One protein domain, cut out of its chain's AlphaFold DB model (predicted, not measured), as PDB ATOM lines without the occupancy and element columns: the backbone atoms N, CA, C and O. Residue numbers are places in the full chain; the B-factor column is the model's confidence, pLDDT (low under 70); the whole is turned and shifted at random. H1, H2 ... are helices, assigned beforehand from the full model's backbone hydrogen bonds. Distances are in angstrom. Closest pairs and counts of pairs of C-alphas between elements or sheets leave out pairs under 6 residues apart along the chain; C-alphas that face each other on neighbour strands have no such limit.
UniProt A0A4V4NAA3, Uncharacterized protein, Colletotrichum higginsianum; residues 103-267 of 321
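Overview. This is residues 103 to 267 of the 321 residues of an uncharacterized protein of Colletotrichum higginsianum (UniProt A0A4V4NAA3). One helix, H2, makes the core, with H1 folded back along it as a hairpin on one side, H4 on the opposite side, and the last residues of H8 together with H9 on a third. H5 crosses H4 and H8, its first residues reaching away from the core; H6 and H7 lie toward the end of H2, and residues 121 to 141 loop out past its start. The printed part has 165 residues with nine named helices, H1 to H9 in chain order, and no named strand: the class is all helix, and the packing is mostly crossed, most touching pairs standing at more than a shallow tilt. The whole is compact, with a radius of gyration of the C-alphas of 17.1 A, and spans 57 by 42 by 27 A.

Arrangement. H1, residues 103 to 120, touches H2, residues 142 to 159, opposite ways at a steep tilt of 44 degrees; their closest C-alphas, of Asn 114 and Ala 153, are 4.8 A apart. H2 is the hub, touching six helices. H3, residues 161 to 166, only just touches it, only at the corner, with 3 pairs of C-alphas within 8 A, the closest Arg 156 and Val 164 at 7.0 A. H4, residues 170 to 178, touches residues 147 to 155 of H2 at a steep tilt of 59 degrees, closest at C-alphas 152 and 171, 6.2 A. H5, residues 186 to 206, forms a hairpin with H4 at 37 degrees, only just steep, closest at C-alphas 177 and 191, 4.3 A; its residues 201 to 205 touch H3, closest at C-alphas 205 and 163, 6.0 A. H6, residues 210 to 213, is close to H3 but not clearly touching, C-alphas 213 and 162 being closest at 6.3 A. H7, residues 218 to 229, and H2 only just touch, only at their ends, with 3 pairs within 8 A, the closest C-alphas 220 and 158 at 6.7 A. H8, residues 235 to 250, touches H5 at 68 degrees, only just steep, closest at C-alphas 239 and 202, 5.2 A, and touches H2 at C-alphas 250 and 151, 6.0 A. H9, residues 253 to 266, touches H2 opposite ways at a shallow tilt of 32 degrees, only just short of steep, closest at C-alphas 254 and 147, 5.1 A. H1 and H9 are apart. Every O i to N i+4 pair is within hydrogen-bond range in the helices other than H6, which is too short for one.

Along the chain. H1 begins at C-alpha 103, (101.508, 132.721, 66.209), and is 25.8 A long; H2 is 25.3 A, H5 30.5 A, H8 22.0 A and H9 20.2 A. H9 ends at C-alpha 266, (101.916, 99.133, 79.698).

Size, cuts and confidence. The C-alphas farthest apart, of Pro 135 and Arg 231, are 59.5 A apart. The printed part has no cut, and the link from H1 to H2, 21 residues, is long. Mean pLDDT of the printed part is 88.6; residues 121 to 135, 184 and 186 to 187 are under 70.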
ATOM      1  N   LYS A 103     100.401 132.818  65.244       91.94
ATOM      2  CA  LYS A 103     101.508 132.721  66.209       91.94
ATOM      3  C   LYS A 103     101.586 131.330  66.830       91.94
ATOM      4  O   LYS A 103     102.688 130.793  66.960       91.94
ATOM      5  N   GLY A 104     100.442 130.774  67.222       90.31
ATOM      6  CA  GLY A 104     100.340 129.434  67.793       90.31
ATOM      7  C   GLY A 104     100.625 128.345  66.767       90.31
ATOM      8  O   GLY A 104     101.346 127.399  67.076       90.31
ATOM      9  N   GLU A 105     100.152 128.511  65.533       88.94
ATOM     10  CA  GLU A 105     100.417 127.589  64.428       88.94
ATOM     11  C   GLU A 105     101.903 127.589  64.042       88.94
ATOM     12  O   GLU A 105     102.521 126.524  63.959       88.94
ATOM     13  N   ALA A 106     102.522 128.769  63.910       91.06
ATOM     14  CA  ALA A 106     103.955 128.882  63.636       91.06
ATOM     15  C   ALA A 106     104.812 128.247  64.745       91.06
ATOM     16  O   ALA A 106     105.787 127.546  64.461       91.06
ATOM     17  N   LEU A 107     104.441 128.458  66.014       93.00
ATOM     18  CA  LEU A 107     105.124 127.841  67.150       93.00
ATOM     19  C   LEU A 107     104.964 126.315  67.141       93.00
ATOM     20  O   LEU A 107     105.959 125.604  67.274       93.00
ATOM     21  N   SER A 108     103.742 125.817  66.947       90.44
ATOM     22  CA  SER A 108     103.439 124.379  66.925       90.44
ATOM     23  C   SER A 108     104.177 123.676  65.790       90.44
ATOM     24  O   SER A 108     104.850 122.674  66.023       90.44
ATOM     25  N   THR A 109     104.153 124.260  64.591       90.44
ATOM     26  CA  THR A 109     104.902 123.777  63.421       90.44
ATOM     27  C   THR A 109     106.392 123.672  63.730       90.44
ATOM     28  O   THR A 109     107.031 122.663  63.429       90.44
ATOM     29  N   ARG A 110     106.962 124.691  64.385       93.31
ATOM     30  CA  ARG A 110     108.379 124.685  64.747       93.31
ATOM     31  C   ARG A 110     108.710 123.633  65.802       93.31
ATOM     32  O   ARG A 110     109.713 122.941  65.645       93.31
ATOM     33  N   ILE A 111     107.887 123.493  66.840       93.75
ATOM     34  CA  ILE A 111     108.062 122.458  67.870       93.75
ATOM     35  C   ILE A 111     108.019 121.069  67.227       93.75
ATOM     36  O   ILE A 111     108.941 120.285  67.434       93.75
ATOM     37  N   LEU A 112     107.009 120.781  66.404       91.19
ATOM     38  CA  LEU A 112     106.851 119.486  65.740       91.19
ATOM     39  C   LEU A 112     108.024 119.166  64.814       91.19
ATOM     40  O   LEU A 112     108.570 118.068  64.883       91.19
ATOM     41  N   ARG A 113     108.478 120.142  64.023       90.88
ATOM     42  CA  ARG A 113     109.676 119.997  63.188       90.88
ATOM     43  C   ARG A 113     110.917 119.673  64.023       90.88
ATOM     44  O   ARG A 113     111.698 118.805  63.648       90.88
ATOM     45  N   ASN A 114     111.109 120.350  65.155       92.06
ATOM     46  CA  ASN A 114     112.259 120.103  66.028       92.06
ATOM     47  C   ASN A 114     112.171 118.723  66.717       92.06
ATOM     48  O   ASN A 114     113.198 118.065  66.904       92.06
ATOM     49  N   ILE A 115     110.962 118.264  67.071       91.06
ATOM     50  CA  ILE A 115     110.718 116.903  67.580       91.06
ATOM     51  C   ILE A 115     111.086 115.878  66.509       91.06
ATOM     52  O   ILE A 115     111.867 114.969  66.784       91.06
ATOM     53  N   ASP A 116     110.569 116.040  65.294       86.75
ATOM     54  CA  ASP A 116     110.820 115.141  64.171       86.75
ATOM     55  C   ASP A 116     112.326 115.026  63.876       86.75
ATOM     56  O   ASP A 116     112.884 113.930  63.895       86.75
ATOM     57  N   GLN A 117     113.038 116.153  63.781       85.00
ATOM     58  CA  GLN A 117     114.501 116.170  63.633       85.00
ATOM     59  C   GLN A 117     115.226 115.446  64.781       85.00
ATOM     60  O   GLN A 117     116.146 114.652  64.549       85.00
ATOM     61  N   SER A 118     114.796 115.674  66.025       82.81
ATOM     62  CA  SER A 118     115.370 115.020  67.209       82.81
ATOM     63  C   SER A 118     115.157 113.504  67.210       82.81
ATOM     64  O   SER A 118     115.994 112.768  67.745       82.81
ATOM     65  N   MET A 119     114.057 113.040  66.613       79.75
ATOM     66  CA  MET A 119     113.666 111.632  66.526       79.75
ATOM     67  C   MET A 119     114.267 110.910  65.310       79.75
ATOM     68  O   MET A 119     114.579 109.726  65.415       79.75
ATOM     69  N   GLN A 120     114.465 111.606  64.185       73.00
ATOM     70  CA  GLN A 120     115.083 111.067  62.963       73.00
ATOM     71  C   GLN A 120     116.589 110.863  63.095       73.00
ATOM     72  O   GLN A 120     117.177 109.977  62.471       73.00
ATOM     73  N   SER A 121     117.236 111.726  63.868       55.62
ATOM     74  CA  SER A 121     118.684 111.738  63.933       55.62
ATOM     75  C   SER A 121     119.265 110.442  64.523       55.62
ATOM     76  O   SER A 121     118.738 109.827  65.455       55.62
ATOM     77  N   SER A 122     120.474 110.105  64.077       50.03
ATOM     78  CA  SER A 122     121.397 109.214  64.791       50.03
ATOM     79  C   SER A 122     121.717 109.690  66.222       50.03
ATOM     80  O   SER A 122     122.378 108.962  66.962       50.03
ATOM     81  N   LEU A 123     121.223 110.873  66.633       49.16
ATOM     82  CA  LEU A 123     121.432 111.504  67.932       49.16
ATOM     83  C   LEU A 123     120.609 110.885  69.049       49.16
ATOM     84  O   LEU A 123     120.624 111.479  70.126       49.16
ATOM     85  N   LEU A 124     119.945 109.725  68.892       57.53
ATOM     86  CA  LEU A 124     119.701 108.812  70.026       57.53
ATOM     87  C   LEU A 124     121.062 108.462  70.652       57.53
ATOM     88  O   LEU A 124     121.626 107.392  70.425       57.53
ATOM     89  N   SER A 125     121.605 109.444  71.365       54.56
ATOM     90  CA  SER A 125     122.936 109.518  71.915       54.56
ATOM     91  C   SER A 125     123.062 108.461  72.989       54.56
ATOM     92  O   SER A 125     122.072 108.091  73.633       54.56
ATOM     93  N   ASP A 126     124.292 108.010  73.224       57.69
ATOM     94  CA  ASP A 126     124.594 107.046  74.283       57.69
ATOM     95  C   ASP A 126     124.027 107.478  75.644       57.69
ATOM     96  O   ASP A 126     123.592 106.639  76.428       57.69
ATOM     97  N   ALA A 127     123.912 108.787  75.904       56.97
ATOM     98  CA  ALA A 127     123.359 109.327  77.146       56.97
ATOM     99  C   ALA A 127     121.895 108.917  77.425       56.97
ATOM    100  O   ALA A 127     121.474 108.890  78.593       56.97
ATOM    101  N   ARG A 128     121.114 108.601  76.380       66.31
ATOM    102  CA  ARG A 128     119.717 108.133  76.475       66.31
ATOM    103  C   ARG A 128     119.599 106.609  76.462       66.31
ATOM    104  O   ARG A 128     118.551 106.091  76.862       66.31
ATOM    105  N   LEU A 129     120.648 105.908  76.027       67.25
ATOM    106  CA  LEU A 129     120.685 104.453  75.994       67.25
ATOM    107  C   LEU A 129     120.768 103.881  77.408       67.25
ATOM    108  O   LEU A 129     121.483 104.365  78.284       67.25
ATOM    109  N   LEU A 130     120.010 102.816  77.621       64.81
ATOM    110  CA  LEU A 130     120.199 101.916  78.743       64.81
ATOM    111  C   LEU A 130     121.243 100.874  78.333       64.81
ATOM    112  O   LEU A 130     121.299 100.463  77.175       64.81
ATOM    113  N   SER A 131     122.042 100.406  79.291       58.81
ATOM    114  CA  SER A 131     123.142  99.451  79.069       58.81
ATOM    115  C   SER A 131     122.718  98.122  78.418       58.81
ATOM    116  O   SER A 131     123.555  97.405  77.874       58.81
ATOM    117  N   ALA A 132     121.426  97.786  78.432       56.31
ATOM    118  CA  ALA A 132     120.877  96.587  77.808       56.31
ATOM    119  C   ALA A 132     120.674  96.771  76.291       56.31
ATOM    120  O   ALA A 132     119.558  96.985  75.813       56.31
ATOM    121  N   VAL A 133     121.752  96.652  75.517       59.94
ATOM    122  CA  VAL A 133     121.693  96.599  74.050       59.94
ATOM    123  C   VAL A 133     121.566  95.136  73.614       59.94
ATOM    124  O   VAL A 133     122.434  94.318  73.911       59.94
ATOM    125  N   ARG A 134     120.485  94.779  72.907       61.78
ATOM    126  CA  ARG A 134     120.429  93.513  72.146       61.78
ATOM    127  C   ARG A 134     120.886  93.805  70.712       61.78
ATOM    128  O   ARG A 134     120.637  94.911  70.235       61.78
ATOM    129  N   PRO A 135     121.491  92.852  69.982       63.34
ATOM    130  CA  PRO A 135     121.806  93.057  68.569       63.34
ATOM    131  C   PRO A 135     120.562  93.526  67.795       63.34
ATOM    132  O   PRO A 135     119.512  92.884  67.853       63.34
ATOM    133  N   GLY A 136     120.648  94.691  67.148       70.38
ATOM    134  CA  GLY A 136     119.541  95.305  66.402       70.38
ATOM    135  C   GLY A 136     118.445  95.991  67.238       70.38
ATOM    136  O   GLY A 136     117.481  96.481  66.655       70.38
ATOM    137  N   LYS A 137     118.551  96.065  68.577       73.31
ATOM    138  CA  LYS A 137     117.592  96.787  69.441       73.31
ATOM    139  C   LYS A 137     118.307  97.670  70.462       73.31
ATOM    140  O   LYS A 137     119.132  97.199  71.244       73.31
ATOM    141  N   LYS A 138     117.918  98.943  70.506       73.75
ATOM    142  CA  LYS A 138     118.378  99.924  71.495       73.75
ATOM    143  C   LYS A 138     117.341 100.049  72.612       73.75
ATOM    144  O   LYS A 138     116.163 100.250  72.328       73.75
ATOM    145  N   ALA A 139     117.764  99.923  73.867       80.00
ATOM    146  CA  ALA A 139     116.925 100.248  75.017       80.00
ATOM    147  C   ALA A 139     117.145 101.718  75.387       80.00
ATOM    148  O   ALA A 139     118.287 102.149  75.512       80.00
ATOM    149  N   LEU A 140     116.069 102.485  75.556       83.00
ATOM    150  CA  LEU A 140     116.118 103.909  75.891       83.00
ATOM    151  C   LEU A 140     115.380 104.161  77.204       83.00
ATOM    152  O   LEU A 140     114.371 103.518  77.491       83.00
ATOM    153  N   SER A 141     115.852 105.130  77.987       89.19
ATOM    154  CA  SER A 141     115.058 105.659  79.096       89.19
ATOM    155  C   SER A 141     113.918 106.511  78.538       89.19
ATOM    156  O   SER A 141     114.175 107.561  77.950       89.19
ATOM    157  N   LEU A 142     112.665 106.089  78.752       90.38
ATOM    158  CA  LEU A 142     111.483 106.852  78.328       90.38
ATOM    159  C   LEU A 142     111.474 108.263  78.935       90.38
ATOM    160  O   LEU A 142     111.202 109.230  78.236       90.38
ATOM    161  N   TRP A 143     111.866 108.396  80.207       91.50
ATOM    162  CA  TRP A 143     111.983 109.697  80.873       91.50
ATOM    163  C   TRP A 143     112.982 110.618  80.167       91.50
ATOM    164  O   TRP A 143     112.653 111.764  79.860       91.50
ATOM    165  N   LYS A 144     114.195 110.124  79.873       89.94
ATOM    166  CA  LYS A 144     115.216 110.907  79.152       89.94
ATOM    167  C   LYS A 144     114.800 111.213  77.716       89.94
ATOM    168  O   LYS A 144     115.131 112.277  77.207       89.94
ATOM    169  N   LEU A 145     114.080 110.298  77.067       89.56
ATOM    170  CA  LEU A 145     113.540 110.521  75.731       89.56
ATOM    171  C   LEU A 145     112.551 111.694  75.746       89.56
ATOM    172  O   LEU A 145     112.786 112.673  75.048       89.56
ATOM    173  N   CYS A 146     111.513 111.632  76.588       93.06
ATOM    174  CA  CYS A 146     110.504 112.686  76.697       93.06
ATOM    175  C   CYS A 146     111.117 114.027  77.115       93.06
ATOM    176  O   CYS A 146     110.849 115.042  76.479       93.06
ATOM    177  N   SER A 147     111.948 114.033  78.162       93.44
ATOM    178  CA  SER A 147     112.556 115.267  78.682       93.44
ATOM    179  C   SER A 147     113.468 115.943  77.665       93.44
ATOM    180  O   SER A 147     113.232 117.098  77.337       93.44
ATOM    181  N   HIS A 148     114.461 115.253  77.100       91.88
ATOM    182  CA  HIS A 148     115.390 115.907  76.174       91.88
ATOM    183  C   HIS A 148     114.712 116.310  74.862       91.88
ATOM    184  O   HIS A 148     114.965 117.406  74.380       91.88
ATOM    185  N   VAL A 149     113.844 115.461  74.293       92.12
ATOM    186  CA  VAL A 149     113.189 115.775  73.010       92.12
ATOM    187  C   VAL A 149     112.264 116.980  73.154       92.12
ATOM    188  O   VAL A 149     112.358 117.913  72.363       92.12
ATOM    189  N   LEU A 150     111.394 116.996  74.168       94.88
ATOM    190  CA  LEU A 150     110.411 118.072  74.308       94.88
ATOM    191  C   LEU A 150     111.037 119.376  74.800       94.88
ATOM    192  O   LEU A 150     110.648 120.445  74.324       94.88
ATOM    193  N   VAL A 151     112.012 119.305  75.712       95.69
ATOM    194  CA  VAL A 151     112.678 120.509  76.216       95.69
ATOM    195  C   VAL A 151     113.588 121.118  75.153       95.69
ATOM    196  O   VAL A 151     113.544 122.333  74.978       95.69
ATOM    197  N   ASP A 152     114.359 120.331  74.393       94.50
ATOM    198  CA  ASP A 152     115.170 120.870  73.287       94.50
ATOM    199  C   ASP A 152     114.287 121.480  72.193       94.50
ATOM    200  O   ASP A 152     114.483 122.638  71.811       94.50
ATOM    201  N   ALA A 153     113.243 120.755  71.768       95.31
ATOM    202  CA  ALA A 153     112.324 121.231  70.741       95.31
ATOM    203  C   ALA A 153     111.667 122.564  71.120       95.31
ATOM    204  O   ALA A 153     111.632 123.485  70.298       95.31
ATOM    205  N   SER A 154     111.206 122.685  72.368       96.06
ATOM    206  CA  SER A 154     110.608 123.915  72.892       96.06
ATOM    207  C   SER A 154     111.650 125.021  73.065       96.06
ATOM    208  O   SER A 154     111.398 126.158  72.675       96.06
ATOM    209  N   THR A 155     112.850 124.712  73.567       96.94
ATOM    210  CA  THR A 155     113.940 125.695  73.727       96.94
ATOM    211  C   THR A 155     114.264 126.364  72.394       96.94
ATOM    212  O   THR A 155     114.216 127.589  72.290       96.94
ATOM    213  N   ARG A 156     114.493 125.564  71.346       96.81
ATOM    214  CA  ARG A 156     114.733 126.063  69.985       96.81
ATOM    215  C   ARG A 156     113.539 126.825  69.430       96.81
ATOM    216  O   ARG A 156     113.715 127.825  68.745       96.81
ATOM    217  N   ALA A 157     112.317 126.368  69.703       96.75
ATOM    218  CA  ALA A 157     111.122 127.012  69.175       96.75
ATOM    219  C   ALA A 157     110.878 128.406  69.777       96.75
ATOM    220  O   ALA A 157     110.496 129.323  69.047       96.75
ATOM    221  N   PHE A 158     111.127 128.571  71.080       97.00
ATOM    222  CA  PHE A 158     110.910 129.826  71.798       97.00
ATOM    223  C   PHE A 158     112.097 130.793  71.710       97.00
ATOM    224  O   PHE A 158     111.890 131.959  71.382       97.00
ATOM    225  N   TRP A 159     113.325 130.340  71.969       97.06
ATOM    226  CA  TRP A 159     114.515 131.208  72.015       97.06
ATOM    227  C   TRP A 159     115.313 131.237  70.715       97.06
ATOM    228  O   TRP A 159     116.194 132.079  70.558       97.06
ATOM    229  N   GLY A 160     114.995 130.354  69.775       95.81
ATOM    230  CA  GLY A 160     115.746 130.230  68.538       95.81
ATOM    231  C   GLY A 160     116.959 129.313  68.654       95.81
ATOM    232  O   GLY A 160     117.356 128.874  69.737       95.81
ATOM    233  N   ASP A 161     117.559 129.013  67.507       94.88
ATOM    234  CA  ASP A 161     118.718 128.128  67.439       94.88
ATOM    235  C   ASP A 161     119.973 128.800  68.009       94.88
ATOM    236  O   ASP A 161     120.864 128.108  68.505       94.88
ATOM    237  N   SER A 162     120.055 130.133  68.010       95.81
ATOM    238  CA  SER A 162     121.220 130.864  68.527       95.81
ATOM    239  C   SER A 162     121.494 130.604  70.009       95.81
ATOM    240  O   SER A 162     122.658 130.488  70.388       95.81
ATOM    241  N   LEU A 163     120.465 130.412  70.846       96.69
ATOM    242  CA  LEU A 163     120.668 130.050  72.254       96.69
ATOM    243  C   LEU A 163     121.376 128.695  72.387       96.69
ATOM    244  O   LEU A 163     122.309 128.559  73.177       96.69
ATOM    245  N   VAL A 164     120.976 127.711  71.580       92.69
ATOM    246  CA  VAL A 164     121.576 126.370  71.608       92.69
ATOM    247  C   VAL A 164     123.003 126.384  71.051       92.69
ATOM    248  O   VAL A 164     123.862 125.668  71.553       92.69
ATOM    249  N   HIS A 165     123.301 127.244  70.073       94.25
ATOM    250  CA  HIS A 165     124.679 127.451  69.610       94.25
ATOM    251  C   HIS A 165     125.558 128.116  70.679       94.25
ATOM    252  O   HIS A 165     126.726 127.760  70.830       94.25
ATOM    253  N   ILE A 166     125.008 129.072  71.435       96.19
ATOM    254  CA  ILE A 166     125.712 129.749  72.533       96.19
ATOM    255  C   ILE A 166     125.996 128.787  73.690       96.19
ATOM    256  O   ILE A 166     127.073 128.857  74.286       96.19
ATOM    257  N   ALA A 167     125.036 127.923  74.012       96.31
ATOM    258  CA  ALA A 167     125.117 126.972  75.109       96.31
ATOM    259  C   ALA A 167     124.527 125.609  74.702       96.31
ATOM    260  O   ALA A 167     123.356 125.339  74.976       96.31
ATOM    261  N   PRO A 168     125.341 124.716  74.108       94.12
ATOM    262  CA  PRO A 168     124.895 123.374  73.724       94.12
ATOM    263  C   PRO A 168     124.358 122.548  74.903       94.12
ATOM    264  O   PRO A 168     123.415 121.780  74.742       94.12
ATOM    265  N   ASP A 169     124.897 122.770  76.106       94.69
ATOM    266  CA  ASP A 169     124.495 122.070  77.334       94.69
ATOM    267  C   ASP A 169     123.307 122.743  78.055       94.69
ATOM    268  O   ASP A 169     123.013 122.413  79.206       94.69
ATOM    269  N   PHE A 170     122.635 123.730  77.442       96.56
ATOM    270  CA  PHE A 170     121.569 124.500  78.101       96.56
ATOM    271  C   PHE A 170     120.437 123.603  78.622       96.56
ATOM    272  O   PHE A 170     120.005 123.728  79.774       96.56
ATOM    273  N   VAL A 171     119.985 122.666  77.784       95.00
ATOM    274  CA  VAL A 171     118.916 121.712  78.114       95.00
ATOM    275  C   VAL A 171     119.351 120.778  79.242       95.00
ATOM    276  O   VAL A 171     118.594 120.573  80.189       95.00
ATOM    277  N   ASP A 172     120.584 120.274  79.203       93.88
ATOM    278  CA  ASP A 172     121.111 119.363  80.223       93.88
ATOM    279  C   ASP A 172     121.245 120.056  81.584       93.88
ATOM    280  O   ASP A 172     120.835 119.516  82.614       93.88
ATOM    281  N   ASN A 173     121.753 121.292  81.593       95.75
ATOM    282  CA  ASN A 173     121.815 122.114  82.797       95.75
ATOM    283  C   ASN A 173     120.404 122.414  83.338       95.75
ATOM    284  O   ASN A 173     120.186 122.346  84.550       95.75
ATOM    285  N   TYR A 174     119.430 122.698  82.466       96.25
ATOM    286  CA  TYR A 174     118.046 122.928  82.886       96.25
ATOM    287  C   TYR A 174     117.436 121.673  83.523       96.25
ATOM    288  O   TYR A 174     116.896 121.746  84.624       96.25
ATOM    289  N   LEU A 175     117.566 120.510  82.880       94.19
ATOM    290  CA  LEU A 175     117.021 119.251  83.394       94.19
ATOM    291  C   LEU A 175     117.675 118.845  84.723       94.19
ATOM    292  O   LEU A 175     116.998 118.338  85.619       94.19
ATOM    293  N   ALA A 176     118.975 119.107  84.886       92.62
ATOM    294  CA  ALA A 176     119.669 118.909  86.155       92.62
ATOM    295  C   ALA A 176     119.145 119.845  87.260       92.62
ATOM    296  O   ALA A 176     119.005 119.416  88.407       92.62
ATOM    297  N   PHE A 177     118.827 121.098  86.919       92.94
ATOM    298  CA  PHE A 177     118.177 122.035  87.833       92.94
ATOM    299  C   PHE A 177     116.761 121.568  88.220       92.94
ATOM    300  O   PHE A 177     116.502 121.405  89.414       92.94
ATOM    301  N   ASP A 178     115.878 121.277  87.254       92.06
ATOM    302  CA  ASP A 178     114.488 120.829  87.493       92.06
ATOM    303  C   ASP A 178     114.436 119.591  88.409       92.06
ATOM    304  O   ASP A 178     113.640 119.516  89.347       92.06
ATOM    305  N   ALA A 179     115.367 118.649  88.231       89.38
ATOM    306  CA  ALA A 179     115.426 117.425  89.026       89.38
ATOM    307  C   ALA A 179     115.816 117.632  90.507       89.38
ATOM    308  O   ALA A 179     115.643 116.715  91.329       89.38
ATOM    309  N   ALA A 180     116.395 118.782  90.866       87.81
ATOM    310  CA  ALA A 180     117.064 118.960  92.154       87.81
ATOM    311  C   ALA A 180     116.779 120.280  92.886       87.81
ATOM    312  O   ALA A 180     117.037 120.335  94.087       87.81
ATOM    313  N   TYR A 181     116.214 121.310  92.248       82.62
ATOM    314  CA  TYR A 181     116.056 122.633  92.878       82.62
ATOM    315  C   TYR A 181     115.158 122.631  94.128       82.62
ATOM    316  O   TYR A 181     115.382 123.408  95.057       82.62
ATOM    317  N   TRP A 182     114.181 121.721  94.192       81.31
ATOM    318  CA  TRP A 182     113.284 121.547  95.340       81.31
ATOM    319  C   TRP A 182     113.963 120.883  96.555       81.31
ATOM    320  O   TRP A 182     113.415 120.887  97.662       81.31
ATOM    321  N   LYS A 183     115.153 120.290  96.378       81.06
ATOM    322  CA  LYS A 183     115.881 119.574  97.434       81.06
ATOM    323  C   LYS A 183     116.630 120.555  98.339       81.06
ATOM    324  O   LYS A 183     117.044 121.636  97.931       81.06
ATOM    325  N   ARG A 184     116.820 120.175  99.607       62.31
ATOM    326  CA  ARG A 184     117.434 121.030 100.648       62.31
ATOM    327  C   ARG A 184     118.915 120.724 100.934       62.31
ATOM    328  O   ARG A 184     119.494 121.363 101.807       62.31
ATOM    329  N   ASP A 185     119.523 119.759 100.243       71.38
ATOM    330  CA  ASP A 185     120.881 119.262 100.523       71.38
ATOM    331  C   ASP A 185     121.928 119.730  99.486       71.38
ATOM    332  O   ASP A 185     121.717 120.707  98.769       71.38
ATOM    333  N   LYS A 186     123.087 119.053  99.410       62.22
ATOM    334  CA  LYS A 186     124.165 119.365  98.449       62.22
ATOM    335  C   LYS A 186     123.683 119.412  96.993       62.22
ATOM    336  O   LYS A 186     124.222 120.208  96.233       62.22
ATOM    337  N   SER A 187     122.638 118.665  96.634       64.31
ATOM    338  CA  SER A 187     122.037 118.710  95.296       64.31
ATOM    339  C   SER A 187     121.472 120.088  94.932       64.31
ATOM    340  O   SER A 187     121.430 120.429  93.755       64.31
ATOM    341  N   LYS A 188     121.142 120.932  95.922       70.31
ATOM    342  CA  LYS A 188     120.781 122.337  95.692       70.31
ATOM    343  C   LYS A 188     121.966 123.162  95.190       70.31
ATOM    344  O   LYS A 188     121.776 124.060  94.378       70.31
ATOM    345  N   LYS A 189     123.193 122.876  95.647       73.88
ATOM    346  CA  LYS A 189     124.396 123.576  95.158       73.88
ATOM    347  C   LYS A 189     124.672 123.227  93.700       73.88
ATOM    348  O   LYS A 189     124.930 124.134  92.915       73.88
ATOM    349  N   ASP A 190     124.550 121.953  93.344       79.94
ATOM    350  CA  ASP A 190     124.739 121.499  91.965       79.94
ATOM    351  C   ASP A 190     123.635 122.053  91.051       79.94
ATOM    352  O   ASP A 190     123.937 122.619  90.002       79.94
ATOM    353  N   ALA A 191     122.371 122.014  91.497       84.62
ATOM    354  CA  ALA A 191     121.245 122.632  90.793       84.62
ATOM    355  C   ALA A 191     121.458 124.138  90.579       84.62
ATOM    356  O   ALA A 191     121.257 124.640  89.475       84.62
ATOM    357  N   ASN A 192     121.921 124.857  91.605       86.06
ATOM    358  CA  ASN A 192     122.249 126.279  91.497       86.06
ATOM    359  C   ASN A 192     123.408 126.528  90.524       86.06
ATOM    360  O   ASN A 192     123.378 127.511  89.791       86.06
ATOM    361  N   GLY A 193     124.409 125.644  90.482       92.00
ATOM    362  CA  GLY A 193     125.497 125.709  89.507       92.00
ATOM    363  C   GLY A 193     124.998 125.545  88.069       92.00
ATOM    364  O   GLY A 193     125.373 126.325  87.195       92.00
ATOM    365  N   CYS A 194     124.106 124.584  87.826       94.50
ATOM    366  CA  CYS A 194     123.471 124.399  86.521       94.50
ATOM    367  C   CYS A 194     122.585 125.592  86.137       94.50
ATOM    368  O   CYS A 194     122.684 126.098  85.020       94.50
ATOM    369  N   ARG A 195     121.790 126.111  87.082       94.50
ATOM    370  CA  ARG A 195     121.017 127.345  86.892       94.50
ATOM    371  C   ARG A 195     121.922 128.507  86.502       94.50
ATOM    372  O   ARG A 195     121.634 129.190  85.527       94.50
ATOM    373  N   GLN A 196     123.031 128.707  87.212       95.94
ATOM    374  CA  GLN A 196     123.960 129.802  86.935       95.94
ATOM    375  C   GLN A 196     124.539 129.728  85.517       95.94
ATOM    376  O   GLN A 196     124.646 130.755  84.853       95.94
ATOM    377  N   LYS A 197     124.873 128.527  85.024       97.50
ATOM    378  CA  LYS A 197     125.322 128.342  83.633       97.50
ATOM    379  C   LYS A 197     124.254 128.778  82.627       97.50
ATOM    380  O   LYS A 197     124.581 129.470  81.666       97.50
ATOM    381  N   ASN A 198     122.991 128.427  82.871       97.69
ATOM    382  CA  ASN A 198     121.886 128.830  82.001       97.69
ATOM    383  C   ASN A 198     121.610 130.335  82.054       97.69
ATOM    384  O   ASN A 198     121.342 130.929  81.014       97.69
ATOM    385  N   LEU A 199     121.740 130.972  83.221       97.81
ATOM    386  CA  LEU A 199     121.644 132.431  83.330       97.81
ATOM    387  C   LEU A 199     122.738 133.132  82.522       97.81
ATOM    388  O   LEU A 199     122.427 133.998  81.713       97.81
ATOM    389  N   ILE A 200     123.994 132.693  82.651       98.06
ATOM    390  CA  ILE A 200     125.117 133.240  81.872       98.06
ATOM    391  C   ILE A 200     124.872 133.073  80.363       98.06
ATOM    392  O   ILE A 200     125.162 133.980  79.580       98.06
ATOM    393  N   ALA A 201     124.329 131.928  79.943       98.19
ATOM    394  CA  ALA A 201     123.975 131.688  78.547       98.19
ATOM    395  C   ALA A 201     122.879 132.645  78.053       98.19
ATOM    396  O   ALA A 201     123.019 133.216  76.974       98.19
ATOM    397  N   LEU A 202     121.825 132.854  78.847       98.12
ATOM    398  CA  LEU A 202     120.737 133.779  78.523       98.12
ATOM    399  C   LEU A 202     121.201 135.236  78.505       98.12
ATOM    400  O   LEU A 202     120.797 135.971  77.613       98.12
ATOM    401  N   GLU A 203     122.085 135.647  79.413       97.94
ATOM    402  CA  GLU A 203     122.712 136.973  79.371       97.94
ATOM    403  C   GLU A 203     123.527 137.170  78.088       97.94
ATOM    404  O   GLU A 203     123.426 138.198  77.421       97.94
ATOM    405  N   LYS A 204     124.337 136.174  77.708       97.94
ATOM    406  CA  LYS A 204     125.102 136.227  76.457       97.94
ATOM    407  C   LYS A 204     124.176 136.265  75.242       97.94
ATOM    408  O   LYS A 204     124.444 137.010  74.300       97.94
ATOM    409  N   TRP A 205     123.090 135.498  75.275       97.69
ATOM    410  CA  TRP A 205     122.059 135.539  74.250       97.69
ATOM    411  C   TRP A 205     121.424 136.931  74.184       97.69
ATOM    412  O   TRP A 205     121.476 137.532  73.130       97.69
ATOM    413  N   LEU A 206     120.967 137.528  75.288       96.38
ATOM    414  CA  LEU A 206     120.404 138.891  75.317       96.38
ATOM    415  C   LEU A 206     121.320 139.950  74.681       96.38
ATOM    416  O   LEU A 206     120.842 140.807  73.939       96.38
ATOM    417  N   ARG A 207     122.635 139.852  74.921       96.19
ATOM    418  CA  ARG A 207     123.652 140.758  74.357       96.19
ATOM    419  C   ARG A 207     123.984 140.496  72.887       96.19
ATOM    420  O   ARG A 207     124.697 141.295  72.282       96.19
ATOM    421  N   SER A 208     123.523 139.385  72.317       96.44
ATOM    422  CA  SER A 208     123.763 139.068  70.908       96.44
ATOM    423  C   SER A 208     122.896 139.960  70.003       96.44
ATOM    424  O   SER A 208     121.777 140.324  70.394       96.44
ATOM    425  N   PRO A 209     123.380 140.316  68.794       95.81
ATOM    426  CA  PRO A 209     122.632 141.135  67.841       95.81
ATOM    427  C   PRO A 209     121.210 140.614  67.610       95.81
ATOM    428  O   PRO A 209     120.973 139.405  67.572       95.81
ATOM    429  N   LYS A 210     120.242 141.520  67.434       93.25
ATOM    430  CA  LYS A 210     118.828 141.140  67.255       93.25
ATOM    431  C   LYS A 210     118.619 140.273  66.014       93.25
ATOM    432  O   LYS A 210     117.722 139.436  66.001       93.25
ATOM    433  N   GLU A 211     119.463 140.436  65.004       95.25
ATOM    434  CA  GLU A 211     119.477 139.658  63.768       95.25
ATOM    435  C   GLU A 211     119.798 138.180  64.042       95.25
ATOM    436  O   GLU A 211     119.139 137.297  63.494       95.25
ATOM    437  N   GLU A 212     120.730 137.904  64.961       94.56
ATOM    438  CA  GLU A 212     121.114 136.545  65.386       94.56
ATOM    439  C   GLU A 212     120.045 135.872  66.264       94.56
ATOM    440  O   GLU A 212     120.063 134.661  66.475       94.56
ATOM    441  N   ARG A 213     119.089 136.653  66.774       94.94
ATOM    442  CA  ARG A 213     117.962 136.205  67.615       94.94
ATOM    443  C   ARG A 213     116.618 136.412  66.928       94.94
ATOM    444  O   ARG A 213     115.559 136.356  67.559       94.94
ATOM    445  N   SER A 214     116.655 136.698  65.630       94.31
ATOM    446  CA  SER A 214     115.479 137.049  64.836       94.31
ATOM    447  C   SER A 214     114.518 135.881  64.674       94.31
ATOM    448  O   SER A 214     113.342 136.092  64.384       94.31
ATOM    449  N   ASP A 215     114.975 134.662  64.927       94.31
ATOM    450  CA  ASP A 215     114.161 133.465  64.928       94.31
ATOM    451  C   ASP A 215     113.471 133.208  66.277       94.31
ATOM    452  O   ASP A 215     112.630 132.324  66.334       94.31
ATOM    453  N   ALA A 216     113.719 133.970  67.348       96.38
ATOM    454  CA  ALA A 216     112.969 133.822  68.601       96.38
ATOM    455  C   ALA A 216     111.448 133.985  68.393       96.38
ATOM    456  O   ALA A 216     110.988 134.703  67.493       96.38
ATOM    457  N   SER A 217     110.650 133.336  69.242       96.31
ATOM    458  CA  SER A 217     109.192 133.389  69.143       96.31
ATOM    459  C   SER A 217     108.654 134.794  69.397       96.31
ATOM    460  O   SER A 217     109.310 135.668  69.977       96.31
ATOM    461  N   TRP A 218     107.415 135.020  68.959       95.88
ATOM    462  CA  TRP A 218     106.733 136.288  69.189       95.88
ATOM    463  C   TRP A 218     106.615 136.602  70.687       95.88
ATOM    464  O   TRP A 218     106.798 137.756  71.072       95.88
ATOM    465  N   LEU A 219     106.382 135.588  71.530       95.50
ATOM    466  CA  LEU A 219     106.343 135.743  72.985       95.50
ATOM    467  C   LEU A 219     107.651 136.325  73.523       95.50
ATOM    468  O   LEU A 219     107.616 137.357  74.182       95.50
ATOM    469  N   VAL A 220     108.796 135.708  73.214       95.81
ATOM    470  CA  VAL A 220     110.099 136.154  73.736       95.81
ATOM    471  C   VAL A 220     110.397 137.590  73.300       95.81
ATOM    472  O   VAL A 220     110.755 138.425  74.128       95.81
ATOM    473  N   LYS A 221     110.143 137.918  72.028       94.94
ATOM    474  CA  LYS A 221     110.299 139.285  71.502       94.94
ATOM    475  C   LYS A 221     109.369 140.292  72.185       94.94
ATOM    476  O   LYS A 221     109.772 141.422  72.447       94.94
ATOM    477  N   SER A 222     108.133 139.891  72.484       94.06
ATOM    478  CA  SER A 222     107.159 140.749  73.171       94.06
ATOM    479  C   SER A 222     107.565 141.016  74.619       94.06
ATOM    480  O   SER A 222     107.463 142.150  75.075       94.06
ATOM    481  N   LEU A 223     108.086 140.000  75.314       93.69
ATOM    482  CA  LEU A 223     108.621 140.145  76.667       93.69
ATOM    483  C   LEU A 223     109.828 141.093  76.698       93.69
ATOM    484  O   LEU A 223     109.900 141.954  77.567       93.69
ATOM    485  N   GLU A 224     110.752 140.973  75.734       93.31
ATOM    486  CA  GLU A 224     111.889 141.899  75.594       93.31
ATOM    487  C   GLU A 224     111.415 143.354  75.448       93.31
ATOM    488  O   GLU A 224     111.905 144.250  76.139       93.31
ATOM    489  N   GLN A 225     110.422 143.583  74.582       92.50
ATOM    490  CA  GLN A 225     109.858 144.914  74.368       92.50
ATOM    491  C   GLN A 225     109.152 145.453  75.617       92.50
ATOM    492  O   GLN A 225     109.307 146.628  75.945       92.50
ATOM    493  N   ASP A 226     108.395 144.617  76.327       93.00
ATOM    494  CA  ASP A 226     107.722 145.029  77.556       93.00
ATOM    495  C   ASP A 226     108.736 145.405  78.654       93.00
ATOM    496  O   ASP A 226     108.555 146.427  79.318       93.00
ATOM    497  N   TYR A 227     109.827 144.650  78.831       94.50
ATOM    498  CA  TYR A 227     110.878 145.017  79.790       94.50
ATOM    499  C   TYR A 227     111.544 146.344  79.441       94.50
ATOM    500  O   TYR A 227     111.703 147.199  80.317       94.50
ATOM    501  N   HIS A 228     111.834 146.562  78.158       92.94
ATOM    502  CA  HIS A 228     112.334 147.841  77.676       92.94
ATOM    503  C   HIS A 228     111.354 148.993  77.979       92.94
ATOM    504  O   HIS A 228     111.754 150.015  78.540       92.94
ATOM    505  N   ASP A 229     110.059 148.824  77.687       92.06
ATOM    506  CA  ASP A 229     109.008 149.816  77.975       92.06
ATOM    507  C   ASP A 229     108.878 150.120  79.481       92.06
ATOM    508  O   ASP A 229     108.535 151.237  79.883       92.06
ATOM    509  N   MET A 230     109.166 149.131  80.329       93.62
ATOM    510  CA  MET A 230     109.173 149.267  81.785       93.62
ATOM    511  C   MET A 230     110.504 149.772  82.352       93.62
ATOM    512  O   MET A 230     110.579 150.003  83.558       93.62
ATOM    513  N   ARG A 231     111.513 150.013  81.501       94.25
ATOM    514  CA  ARG A 231     112.883 150.411  81.868       94.25
ATOM    515  C   ARG A 231     113.620 149.379  82.730       94.25
ATOM    516  O   ARG A 231     114.546 149.727  83.459       94.25
ATOM    517  N   ILE A 232     113.245 148.109  82.609       95.56
ATOM    518  CA  ILE A 232     113.982 146.983  83.180       95.56
ATOM    519  C   ILE A 232     115.067 146.630  82.158       95.56
ATOM    520  O   ILE A 232     114.766 146.087  81.100       95.56
ATOM    521  N   THR A 233     116.309 147.030  82.438       93.69
ATOM    522  CA  THR A 233     117.437 146.987  81.478       93.69
ATOM    523  C   THR A 233     118.619 146.144  81.951       93.69
ATOM    524  O   THR A 233     119.611 146.013  81.243       93.69
ATOM    525  N   ASP A 234     118.525 145.573  83.148       96.12
ATOM    526  CA  ASP A 234     119.546 144.690  83.700       96.12
ATOM    527  C   ASP A 234     119.439 143.299  83.058       96.12
ATOM    528  O   ASP A 234     118.481 142.560  83.305       96.12
ATOM    529  N   ASP A 235     120.435 142.941  82.242       96.25
ATOM    530  CA  ASP A 235     120.492 141.652  81.546       96.25
ATOM    531  C   ASP A 235     120.393 140.455  82.496       96.25
ATOM    532  O   ASP A 235     119.791 139.448  82.130       96.25
ATOM    533  N   ALA A 236     120.959 140.535  83.705       96.44
ATOM    534  CA  ALA A 236     120.924 139.429  84.657       96.44
ATOM    535  C   ALA A 236     119.505 139.222  85.202       96.44
ATOM    536  O   ALA A 236     119.050 138.082  85.329       96.44
ATOM    537  N   GLN A 237     118.767 140.310  85.452       96.75
ATOM    538  CA  GLN A 237     117.355 140.241  85.845       96.75
ATOM    539  C   GLN A 237     116.474 139.714  84.704       96.75
ATOM    540  O   GLN A 237     115.618 138.857  84.923       96.75
ATOM    541  N   ILE A 238     116.703 140.167  83.468       96.88
ATOM    542  CA  ILE A 238     115.947 139.687  82.300       96.88
ATOM    543  C   ILE A 238     116.260 138.208  82.027       96.88
ATOM    544  O   ILE A 238     115.344 137.418  81.798       96.88
ATOM    545  N   ALA A 239     117.528 137.799  82.119       97.62
ATOM    546  CA  ALA A 239     117.948 136.406  81.981       97.62
ATOM    547  C   ALA A 239     117.311 135.511  83.053       97.62
ATOM    548  O   ALA A 239     116.838 134.417  82.741       97.62
ATOM    549  N   ALA A 240     117.238 135.985  84.300       96.38
ATOM    550  CA  ALA A 240     116.526 135.310  85.381       96.38
ATOM    551  C   ALA A 240     115.049 135.060  85.053       96.38
ATOM    552  O   ALA A 240     114.555 133.946  85.249       96.38
ATOM    553  N   GLN A 241     114.365 136.060  84.496       95.06
ATOM    554  CA  GLN A 241     112.967 135.918  84.098       95.06
ATOM    555  C   GLN A 241     112.784 135.020  82.884       95.06
ATOM    556  O   GLN A 241     111.864 134.208  82.854       95.06
ATOM    557  N   TYR A 242     113.676 135.095  81.900       96.81
ATOM    558  CA  TYR A 242     113.646 134.183  80.759       96.81
ATOM    559  C   TYR A 242     113.880 132.738  81.182       96.81
ATOM    560  O   TYR A 242     113.217 131.843  80.663       96.81
ATOM    561  N   PHE A 243     114.746 132.505  82.167       96.94
ATOM    562  CA  PHE A 243     114.912 131.187  82.763       96.94
ATOM    563  C   PHE A 243     113.638 130.714  83.480       96.94
ATOM    564  O   PHE A 243     113.251 129.559  83.325       96.94
ATOM    565  N   LEU A 244     112.948 131.596  84.212       94.88
ATOM    566  CA  LEU A 244     111.657 131.265  84.821       94.88
ATOM    567  C   LEU A 244     110.585 130.949  83.764       94.88
ATOM    568  O   LEU A 244     109.842 129.990  83.921       94.88
ATOM    569  N   TYR A 245     110.513 131.692  82.656       95.00
ATOM    570  CA  TYR A 245     109.579 131.358  81.572       95.00
ATOM    571  C   TYR A 245     109.927 130.046  80.880       95.00
ATOM    572  O   TYR A 245     109.023 129.301  80.509       95.00
ATOM    573  N   HIS A 246     111.217 129.741  80.733       95.69
ATOM    574  CA  HIS A 246     111.664 128.434  80.259       95.69
ATOM    575  C   HIS A 246     111.172 127.313  81.175       95.69
ATOM    576  O   HIS A 246     110.630 126.332  80.667       95.69
ATOM    577  N   GLU A 247     111.252 127.502  82.493       93.38
ATOM    578  CA  GLU A 247     110.687 126.576  83.477       93.38
ATOM    579  C   GLU A 247     109.168 126.436  83.314       93.38
ATOM    580  O   GLU A 247     108.694 125.327  83.074       93.38
ATOM    581  N   VAL A 248     108.414 127.538  83.289       90.94
ATOM    582  CA  VAL A 248     106.945 127.518  83.151       90.94
ATOM    583  C   VAL A 248     106.489 126.796  81.877       90.94
ATOM    584  O   VAL A 248     105.487 126.080  81.887       90.94
ATOM    585  N   ILE A 249     107.224 126.958  80.775       92.56
ATOM    586  CA  ILE A 249     106.924 126.307  79.493       92.56
ATOM    587  C   ILE A 249     107.210 124.800  79.549       92.56
ATOM    588  O   ILE A 249     106.457 124.005  78.986       92.56
ATOM    589  N   ASN A 250     108.295 124.389  80.207       93.88
ATOM    590  CA  ASN A 250     108.844 123.044  80.047       93.88
ATOM    591  C   ASN A 250     108.592 122.108  81.230       93.88
ATOM    592  O   ASN A 250     108.528 120.896  81.025       93.88
ATOM    593  N   ALA A 251     108.454 122.620  82.453       89.69
ATOM    594  CA  ALA A 251     108.490 121.827  83.682       89.69
ATOM    595  C   ALA A 251     107.444 120.706  83.724       89.69
ATOM    596  O   ALA A 251     107.698 119.666  84.330       89.69
ATOM    597  N   ASN A 252     106.298 120.879  83.057       90.00
ATOM    598  CA  ASN A 252     105.197 119.915  83.091       90.00
ATOM    599  C   ASN A 252     105.056 119.091  81.806       90.00
ATOM    600  O   ASN A 252     104.731 117.907  81.881       90.00
ATOM    601  N   ALA A 253     105.331 119.673  80.634       90.94
ATOM    602  CA  ALA A 253     105.011 119.058  79.343       90.94
ATOM    603  C   ALA A 253     105.649 117.669  79.168       90.94
ATOM    604  O   ALA A 253     104.972 116.701  78.810       90.94
ATOM    605  N   PHE A 254     106.940 117.534  79.487       92.88
ATOM    606  CA  PHE A 254     107.626 116.250  79.340       92.88
ATOM    607  C   PHE A 254     107.240 115.224  80.409       92.88
ATOM    608  O   PHE A 254     107.267 114.026  80.128       92.88
ATOM    609  N   LYS A 255     106.862 115.676  81.613       92.94
ATOM    610  CA  LYS A 255     106.389 114.805  82.699       92.94
ATOM    611  C   LYS A 255     105.036 114.200  82.317       92.94
ATOM    612  O   LYS A 255     104.856 112.990  82.438       92.94
ATOM    613  N   SER A 256     104.133 115.013  81.767       91.81
ATOM    614  CA  SER A 256     102.848 114.555  81.228       91.81
ATOM    615  C   SER A 256     103.035 113.586  80.059       91.81
ATOM    616  O   SER A 256     102.445 112.510  80.060       91.81
ATOM    617  N   CYS A 257     103.916 113.908  79.104       93.06
ATOM    618  CA  CYS A 257     104.225 113.016  77.983       93.06
ATOM    619  C   CYS A 257     104.802 111.668  78.448       93.06
ATOM    620  O   CYS A 257     104.409 110.620  77.940       93.06
ATOM    621  N   PHE A 258     105.692 111.675  79.446       94.19
ATOM    622  CA  PHE A 258     106.223 110.446  80.029       94.19
ATOM    623  C   PHE A 258     105.109 109.557  80.591       94.19
ATOM    624  O   PHE A 258     105.063 108.372  80.263       94.19
ATOM    625  N   TRP A 259     104.212 110.110  81.416       93.44
ATOM    626  CA  TRP A 259     103.126 109.330  82.014       93.44
ATOM    627  C   TRP A 259     102.129 108.839  80.968       93.44
ATOM    628  O   TRP A 259     101.736 107.674  81.017       93.44
ATOM    629  N   LEU A 260     101.800 109.677  79.981       93.25
ATOM    630  CA  LEU A 260     101.000 109.302  78.817       93.25
ATOM    631  C   LEU A 260     101.571 108.060  78.130       93.25
ATOM    632  O   LEU A 260     100.908 107.026  78.049       93.25
ATOM    633  N   LEU A 261     102.829 108.135  77.696       93.00
ATOM    634  CA  LEU A 261     103.479 107.038  76.989       93.00
ATOM    635  C   LEU A 261     103.680 105.810  77.879       93.00
ATOM    636  O   LEU A 261     103.552 104.689  77.396       93.00
ATOM    637  N   ALA A 262     103.953 105.991  79.173       93.50
ATOM    638  CA  ALA A 262     104.044 104.879  80.109       93.50
ATOM    639  C   ALA A 262     102.716 104.109  80.163       93.50
ATOM    640  O   ALA A 262     102.709 102.904  79.920       93.50
ATOM    641  N   HIS A 263     101.589 104.788  80.394       90.94
ATOM    642  CA  HIS A 263     100.274 104.143  80.426       90.94
ATOM    643  C   HIS A 263      99.947 103.423  79.112       90.94
ATOM    644  O   HIS A 263      99.555 102.257  79.143       90.94
ATOM    645  N   VAL A 264     100.199 104.070  77.970       93.44
ATOM    646  CA  VAL A 264      99.988 103.467  76.645       93.44
ATOM    647  C   VAL A 264     100.873 102.236  76.433       93.44
ATOM    648  O   VAL A 264     100.410 101.218  75.934       93.44
ATOM    649  N   PHE A 265     102.148 102.266  76.822       91.12
ATOM    650  CA  PHE A 265     103.043 101.125  76.604       91.12
ATOM    651  C   PHE A 265     102.790  99.945  77.545       91.12
ATOM    652  O   PHE A 265     103.088  98.807  77.166       91.12
ATOM    653  N   PHE A 266     102.254 100.190  78.743       92.56
ATOM    654  CA  PHE A 266     101.916  99.133  79.698       92.56
ATOM    655  C   PHE A 266     100.565  98.467  79.400       92.56
ATOM    656  O   PHE A 266     100.444  97.255  79.601       92.56
ATOM    657  N   ASP A 267      99.580  99.202  78.880       94.50
ATOM    658  CA  ASP A 267      98.282  98.650  78.488       94.50
ATOM    659  C   ASP A 267      98.248  98.313  76.987       94.50
ATOM    660  O   ASP A 267      98.074  99.164  76.115       94.50
TER     661      ASP A 267